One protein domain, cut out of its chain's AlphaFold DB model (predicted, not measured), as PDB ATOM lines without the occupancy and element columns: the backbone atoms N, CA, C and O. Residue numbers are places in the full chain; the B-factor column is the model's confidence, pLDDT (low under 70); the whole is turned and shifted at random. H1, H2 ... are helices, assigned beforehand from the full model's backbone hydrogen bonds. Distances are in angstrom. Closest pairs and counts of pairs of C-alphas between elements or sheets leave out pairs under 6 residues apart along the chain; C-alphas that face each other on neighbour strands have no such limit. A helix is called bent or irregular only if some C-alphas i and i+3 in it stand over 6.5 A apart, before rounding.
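This is residues 461 to 518 of the 1094 residues of an uncharacterized protein of Nocardia sp. Root136 (UniProt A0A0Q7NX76). A long helix, H1, and two shorter ones, H2 and H3, make a loose group in which H2 packs on H1 near one end and on H3 near the other, and a long loop, residues 497 to 509, runs out from H2 and folds back to H3. The length comes from the far end of H1 on one side and from this loop on the other. The printed part has 58 residues with three named helices in the order H1, H2, H3 and no named strand, and its class is all helix. It is loose, with a radius of gyration of the C-alphas of 13.2 A and spans of 45 by 21 by 16 A.

Start with H1, residues 461 to 477, which touches H2, residues 486 to 496, with residues 463 to 467 alone. Their closest C-alphas, those of Trp 467 and Gln 486, are 6.3 A apart. The two run opposite ways at a steep tilt of 56 degrees. H2 also touches H3, residues 510 to 518, where the closest C-alphas, those of Thr 496 and Phe 510, are 5.6 A apart. These two run opposite ways at a steep tilt of 53 degrees. H1 and H3 are apart. Every O i to N i+4 pair is within hydrogen-bond range in H1 and H2, and 3 of 5 are in H3.

Find C-alpha 461 at (230.980, 228.466, 209.924); from there H1 runs 24.0 A to C-alpha 477. H2 begins at C-alpha 486, at (219.934, 226.024, 210.393), and measures 15.3 A. H3 measures 11.6 A and ends at C-alpha 518, at (219.228, 214.719, 215.822); it is irregular, with C-alphas 512 and 515 7.4 A apart.

Look at Ser 478 and Asp 502 for the two C-alphas farthest apart, 44.9 A. The printed part has no cut. The link from H1 to H2 is short, and the link from H2 to H3 is long, with 13 residues. The mean pLDDT of the printed part is 77.0, and residues 498 to 508, 513 and 516 are under 70.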
ATOM      1  N   GLN A 461     230.708 229.205 211.158       86.62
ATOM      2  CA  GLN A 461     230.980 228.466 209.924       86.62
ATOM      3  C   GLN A 461     231.024 226.949 210.145       86.62
ATOM      4  O   GLN A 461     230.573 226.206 209.281       86.62
ATOM      5  N   GLU A 462     231.513 226.483 211.301       87.94
ATOM      6  CA  GLU A 462     231.521 225.055 211.639       87.94
ATOM      7  C   GLU A 462     230.091 224.536 211.831       87.94
ATOM      8  O   GLU A 462     229.768 223.454 211.349       87.94
ATOM      9  N   ILE A 463     229.213 225.321 212.471       88.00
ATOM     10  CA  ILE A 463     227.793 224.969 212.663       88.00
ATOM     11  C   ILE A 463     227.083 224.863 211.310       88.00
ATOM     12  O   ILE A 463     226.373 223.891 211.056       88.00
ATOM     13  N   GLU A 464     227.309 225.839 210.430       88.81
ATOM     14  CA  GLU A 464     226.763 225.832 209.072       88.81
ATOM     15  C   GLU A 464     227.245 224.623 208.266       88.81
ATOM     16  O   GLU A 464     226.452 223.950 207.609       88.81
ATOM     17  N   GLN A 465     228.540 224.309 208.344       88.31
ATOM     18  CA  GLN A 465     229.098 223.154 207.655       88.31
ATOM     19  C   GLN A 465     228.526 221.840 208.204       88.31
ATOM     20  O   GLN A 465     228.245 220.937 207.422       88.31
ATOM     21  N   CYS A 466     228.277 221.748 209.517       88.12
ATOM     22  CA  CYS A 466     227.609 220.590 210.114       88.12
ATOM     23  C   CYS A 466     226.197 220.395 209.592       88.12
ATOM     24  O   CYS A 466     225.847 219.295 209.160       88.12
ATOM     25  N   TRP A 467     225.398 221.461 209.626       90.81
ATOM     26  CA  TRP A 467     224.032 221.429 209.125       90.81
ATOM     27  C   TRP A 467     224.003 221.013 207.650       90.81
ATOM     28  O   TRP A 467     223.223 220.134 207.276       90.81
ATOM     29  N   ARG A 468     224.894 221.584 206.831       90.69
ATOM     30  CA  ARG A 468     224.981 221.278 205.403       90.69
ATOM     31  C   ARG A 468     225.370 219.826 205.147       90.69
ATOM     32  O   ARG A 468     224.635 219.138 204.453       90.69
ATOM     33  N   SER A 469     226.461 219.343 205.744       90.19
ATOM     34  CA  SER A 469     226.914 217.960 205.552       90.19
ATOM     35  C   SER A 469     225.872 216.939 206.017       90.19
ATOM     36  O   SER A 469     225.685 215.919 205.355       90.19
ATOM     37  N   MET A 470     225.155 217.213 207.113       89.62
ATOM     38  CA  MET A 470     224.063 216.349 207.568       89.62
ATOM     39  C   MET A 470     222.879 216.364 206.591       89.62
ATOM     40  O   MET A 470     222.387 215.301 206.224       89.62
ATOM     41  N   SER A 471     222.454 217.547 206.134       90.31
ATOM     42  CA  SER A 471     221.349 217.695 205.174       90.31
ATOM     43  C   SER A 471     221.657 217.000 203.848       90.31
ATOM     44  O   SER A 471     220.853 216.200 203.380       90.31
ATOM     45  N   GLU A 472     222.851 217.233 203.295       91.50
ATOM     46  CA  GLU A 472     223.319 216.601 202.058       91.50
ATOM     47  C   GLU A 472     223.380 215.075 202.201       91.50
ATOM     48  O   GLU A 472     222.932 214.362 201.309       91.50
ATOM     49  N   THR A 473     223.871 214.559 203.334       90.31
ATOM     50  CA  THR A 473     223.937 213.107 203.573       90.31
ATOM     51  C   THR A 473     222.539 212.494 203.676       90.31
ATOM     52  O   THR A 473     222.275 211.462 203.061       90.31
ATOM     53  N   VAL A 474     221.630 213.116 204.433       88.88
ATOM     54  CA  VAL A 474     220.253 212.624 204.596       88.88
ATOM     55  C   VAL A 474     219.504 212.635 203.265       88.88
ATOM     56  O   VAL A 474     218.837 211.653 202.945       88.88
ATOM     57  N   GLU A 475     219.655 213.693 202.467       90.06
ATOM     58  CA  GLU A 475     219.029 213.813 201.148       90.06
ATOM     59  C   GLU A 475     219.622 212.811 200.146       90.06
ATOM     60  O   GLU A 475     218.883 212.040 199.531       90.06
ATOM     61  N   GLN A 476     220.954 212.758 200.031       91.38
ATOM     62  CA  GLN A 476     221.658 211.877 199.095       91.38
ATOM     63  C   GLN A 476     221.321 210.399 199.321       91.38
ATOM     64  O   GLN A 476     221.215 209.639 198.358       91.38
ATOM     65  N   TRP A 477     221.166 209.989 200.581       89.69
ATOM     66  CA  TRP A 477     220.936 208.594 200.959       89.69
ATOM     67  C   TRP A 477     219.490 208.292 201.372       89.69
ATOM     68  O   TRP A 477     219.196 207.159 201.741       89.69
ATOM     69  N   SER A 478     218.582 209.271 201.265       87.19
ATOM     70  CA  SER A 478     217.152 209.135 201.588       87.19
ATOM     71  C   SER A 478     216.896 208.556 202.988       87.19
ATOM     72  O   SER A 478     216.093 207.638 203.161       87.19
ATOM     73  N   LEU A 479     217.610 209.070 203.994       85.62
ATOM     74  CA  LEU A 479     217.481 208.594 205.373       85.62
ATOM     75  C   LEU A 479     216.144 209.051 205.994       85.62
ATOM     76  O   LEU A 479     215.730 210.189 205.761       85.62
ATOM     77  N   PRO A 480     215.486 208.224 206.828       82.19
ATOM     78  CA  PRO A 480     214.206 208.547 207.463       82.19
ATOM     79  C   PRO A 480     214.374 209.483 208.681       82.19
ATOM     80  O   PRO A 480     213.868 209.213 209.764       82.19
ATOM     81  N   VAL A 481     215.115 210.584 208.524       78.06
ATOM     82  CA  VAL A 481     215.381 211.575 209.580       78.06
ATOM     83  C   VAL A 481     215.065 212.966 209.058       78.06
ATOM     84  O   VAL A 481     215.486 213.346 207.967       78.06
ATOM     85  N   VAL A 482     214.361 213.765 209.857       82.06
ATOM     86  CA  VAL A 482     214.124 215.176 209.541       82.06
ATOM     87  C   VAL A 482     215.267 216.003 210.112       82.06
ATOM     88  O   VAL A 482     215.386 216.151 211.325       82.06
ATOM     89  N   VAL A 483     216.110 216.566 209.244       83.62
ATOM     90  CA  VAL A 483     217.203 217.442 209.687       83.62
ATOM     91  C   VAL A 483     216.626 218.779 210.169       83.62
ATOM     92  O   VAL A 483     215.941 219.459 209.399       83.62
ATOM     93  N   PRO A 484     216.912 219.207 211.414       85.00
ATOM     94  CA  PRO A 484     216.478 220.510 211.904       85.00
ATOM     95  C   PRO A 484     217.027 221.662 211.053       85.00
ATOM     96  O   PRO A 484     218.132 221.594 210.511       85.00
ATOM     97  N   SER A 485     216.279 222.761 210.983       86.56
ATOM     98  CA  SER A 485     216.675 223.973 210.258       86.56
ATOM     99  C   SER A 485     217.961 224.593 210.817       86.56
ATOM    100  O   SER A 485     218.240 224.501 212.013       86.56
ATOM    101  N   GLN A 486     218.707 225.325 209.987       86.06
ATOM    102  CA  GLN A 486     219.934 226.024 210.393       86.06
ATOM    103  C   GLN A 486     219.746 226.901 211.654       86.06
ATOM    104  O   GLN A 486     220.586 226.904 212.555       86.06
ATOM    105  N   ASN A 487     218.604 227.588 211.780       81.44
ATOM    106  CA  ASN A 487     218.270 228.384 212.968       81.44
ATOM    107  C   ASN A 487     218.134 227.527 214.235       81.44
ATOM    108  O   ASN A 487     218.515 227.961 215.323       81.44
ATOM    109  N   GLN A 488     217.609 226.304 214.118       82.56
ATOM    110  CA  GLN A 488     217.556 225.363 215.236       82.56
ATOM    111  C   GLN A 488     218.956 224.880 215.623       82.56
ATOM    112  O   GLN A 488     219.229 224.801 216.816       82.56
ATOM    113  N   TRP A 489     219.868 224.665 214.668       85.19
ATOM    114  CA  TRP A 489     221.274 224.330 214.953       85.19
ATOM    115  C   TRP A 489     222.017 225.454 215.690       85.19
ATOM    116  O   TRP A 489     222.765 225.195 216.633       85.19
ATOM    117  N   GLN A 490     221.784 226.716 215.317       82.25
ATOM    118  CA  GLN A 490     222.360 227.868 216.022       82.25
ATOM    119  C   GLN A 490     221.811 228.003 217.450       82.25
ATOM    120  O   GLN A 490     222.570 228.226 218.393       82.25
ATOM    121  N   ARG A 491     220.493 227.829 217.628       79.12
ATOM    122  CA  ARG A 491     219.865 227.783 218.959       79.12
ATOM    123  C   ARG A 491     220.379 226.606 219.778       79.12
ATOM    124  O   ARG A 491     220.546 226.746 220.983       79.12
ATOM    125  N   TYR A 492     220.639 225.475 219.133       79.69
ATOM    126  CA  TYR A 492     221.196 224.289 219.759       79.69
ATOM    127  C   TYR A 492     222.616 224.544 220.285       79.69
ATOM    128  O   TYR A 492     222.849 224.309 221.467       79.69
ATOM    129  N   ASP A 493     223.528 225.131 219.499       80.44
ATOM    130  CA  ASP A 493     224.853 225.522 220.013       80.44
ATOM    131  C   ASP A 493     224.729 226.473 221.212       80.44
ATOM    132  O   ASP A 493     225.289 226.204 222.277       80.44
ATOM    133  N   GLN A 494     223.910 227.524 221.102       74.81
ATOM    134  CA  GLN A 494     223.646 228.438 222.220       74.81
ATOM    135  C   GLN A 494     223.092 227.708 223.449       74.81
ATOM    136  O   GLN A 494     223.483 228.004 224.575       74.81
ATOM    137  N   ALA A 495     222.210 226.731 223.245       70.25
ATOM    138  CA  ALA A 495     221.655 225.916 224.308       70.25
ATOM    139  C   ALA A 495     222.703 224.966 224.913       70.25
ATOM    140  O   ALA A 495     222.624 224.675 226.103       70.25
ATOM    141  N   THR A 496     223.686 224.480 224.163       71.88
ATOM    142  CA  THR A 496     224.739 223.598 224.703       71.88
ATOM    143  C   THR A 496     225.805 224.347 225.498       71.88
ATOM    144  O   THR A 496     226.533 223.738 226.285       71.88
ATOM    145  N   ARG A 497     225.862 225.676 225.364       73.88
ATOM    146  CA  ARG A 497     226.664 226.546 226.226       73.88
ATOM    147  C   ARG A 497     225.963 226.677 227.578       73.88
ATOM    148  O   ARG A 497     224.895 227.278 227.689       73.88
ATOM    149  N   TRP A 498     226.565 226.106 228.618       68.12
ATOM    150  CA  TRP A 498     226.073 226.211 229.993       68.12
ATOM    151  C   TRP A 498     227.063 227.011 230.860       68.12
ATOM    152  O   TRP A 498     227.894 226.404 231.542       68.12
ATOM    153  N   PRO A 499     227.009 228.360 230.815       60.81
ATOM    154  CA  PRO A 499     227.916 229.221 231.569       60.81
ATOM    155  C   PRO A 499     227.655 229.171 233.076       60.81
ATOM    156  O   PRO A 499     226.506 229.122 233.518       60.81
ATOM    157  N   ILE A 500     228.735 229.232 233.865       54.62
ATOM    158  CA  ILE A 500     228.696 229.445 235.318       54.62
ATOM    159  C   ILE A 500     229.462 230.730 235.637       54.62
ATOM    160  O   ILE A 500     230.662 230.823 235.397       54.62
ATOM    161  N   GLY A 501     228.776 231.707 236.233       52.28
ATOM    162  CA  GLY A 501     229.396 232.956 236.687       52.28
ATOM    163  C   GLY A 501     229.823 233.899 235.554       52.28
ATOM    164  O   GLY A 501     229.273 233.849 234.458       52.28
ATOM    165  N   ASP A 502     230.783 234.784 235.844       41.16
ATOM    166  CA  ASP A 502     231.351 235.745 234.878       41.16
ATOM    167  C   ASP A 502     232.435 235.106 233.977       41.16
ATOM    168  O   ASP A 502     233.051 235.790 233.154       41.16
ATOM    169  N   ASP A 503     232.695 233.799 234.118       44.50
ATOM    170  CA  ASP A 503     233.674 233.105 233.290       44.50
ATOM    171  C   ASP A 503     233.031 232.727 231.949       44.50
ATOM    172  O   ASP A 503     232.375 231.698 231.795       44.50
ATOM    173  N   ASN A 504     233.251 233.572 230.939       43.25
ATOM    174  CA  ASN A 504     232.897 233.343 229.528       43.25
ATOM    175  C   ASN A 504     233.586 232.101 228.904       43.25
ATOM    176  O   ASN A 504     233.605 231.956 227.684       43.25
ATOM    177  N   ARG A 505     234.204 231.234 229.714       47.06
ATOM    178  CA  ARG A 505     235.076 230.121 229.316       47.06
ATOM    179  C   ARG A 505     234.436 228.741 229.453       47.06
ATOM    180  O   ARG A 505     235.146 227.739 229.470       47.06
ATOM    181  N   THR A 506     233.116 228.638 229.564       55.22
ATOM    182  CA  THR A 506     232.477 227.320 229.452       55.22
ATOM    183  C   THR A 506     232.414 226.917 227.987       55.22
ATOM    184  O   THR A 506     231.595 227.450 227.238       55.22
ATOM    185  N   GLY A 507     233.286 225.988 227.602       60.22
ATOM    186  CA  GLY A 507     233.339 225.434 226.257       60.22
ATOM    187  C   GLY A 507     232.021 224.773 225.830       60.22
ATOM    188  O   GLY A 507     231.323 224.170 226.649       60.22
ATOM    189  N   SER A 508     231.670 224.910 224.549       67.81
ATOM    190  CA  SER A 508     230.468 224.295 223.964       67.81
ATOM    191  C   SER A 508     230.530 222.760 224.010       67.81
ATOM    192  O   SER A 508     231.518 222.155 223.605       67.81
ATOM    193  N   LEU A 509     229.458 222.105 224.469       70.56
ATOM    194  CA  LEU A 509     229.321 220.637 224.438       70.56
ATOM    195  C   LEU A 509     228.518 220.143 223.229       70.56
ATOM    196  O   LEU A 509     228.007 219.021 223.231       70.56
ATOM    197  N   PHE A 510     228.413 220.975 222.196       77.06
ATOM    198  CA  PHE A 510     227.680 220.714 220.962       77.06
ATOM    199  C   PHE A 510     227.902 219.312 220.390       77.06
ATOM    200  O   PHE A 510     226.932 218.641 220.051       77.06
ATOM    201  N   TRP A 511     229.145 218.830 220.320       76.19
ATOM    202  CA  TRP A 511     229.432 217.511 219.743       76.19
ATOM    203  C   TRP A 511     228.954 216.356 220.612       76.19
ATOM    204  O   TRP A 511     228.522 215.334 220.092       76.19
ATOM    205  N   VAL A 512     229.002 216.525 221.933       71.19
ATOM    206  CA  VAL A 512     228.564 215.501 222.890       71.19
ATOM    207  C   VAL A 512     227.052 215.338 222.829       71.19
ATOM    208  O   VAL A 512     226.533 214.227 222.918       71.19
ATOM    209  N   ALA A 513     226.338 216.453 222.684       69.38
ATOM    210  CA  ALA A 513     224.888 216.450 222.697       69.38
ATOM    211  C   ALA A 513     224.249 216.311 221.300       69.38
ATOM    212  O   ALA A 513     223.022 216.239 221.201       69.38
ATOM    213  N   LEU A 514     225.056 216.250 220.228       76.19
ATOM    214  CA  LEU A 514     224.559 216.334 218.852       76.19
ATOM    215  C   LEU A 514     223.575 215.208 218.536       76.19
ATOM    216  O   LEU A 514     222.552 215.444 217.902       76.19
ATOM    217  N   ARG A 515     223.840 214.000 219.045       73.94
ATOM    218  CA  ARG A 515     222.925 212.871 218.870       73.94
ATOM    219  C   ARG A 515     221.522 213.169 219.392       73.94
ATOM    220  O   ARG A 515     220.574 212.867 218.694       73.94
ATOM    221  N   PHE A 516     221.382 213.816 220.556       67.94
ATOM    222  CA  PHE A 516     220.062 214.069 221.139       67.94
ATOM    223  C   PHE A 516     219.289 215.048 220.288       67.94
ATOM    224  O   PHE A 516     218.099 214.885 220.107       67.94
ATOM    225  N   PHE A 517     219.980 216.055 219.766       75.19
ATOM    226  CA  PHE A 517     219.375 217.040 218.892       75.19
ATOM    227  C   PHE A 517     218.896 216.431 217.568       75.19
ATOM    228  O   PHE A 517     217.892 216.879 217.027       75.19
ATOM    229  N   LEU A 518     219.595 215.413 217.059       74.31
ATOM    230  CA  LEU A 518     219.228 214.719 215.822       74.31
ATOM    231  C   LEU A 518     218.175 213.626 216.026       74.31
ATOM    232  O   LEU A 518     217.421 213.347 215.101       74.31
TER     233      LEU A 518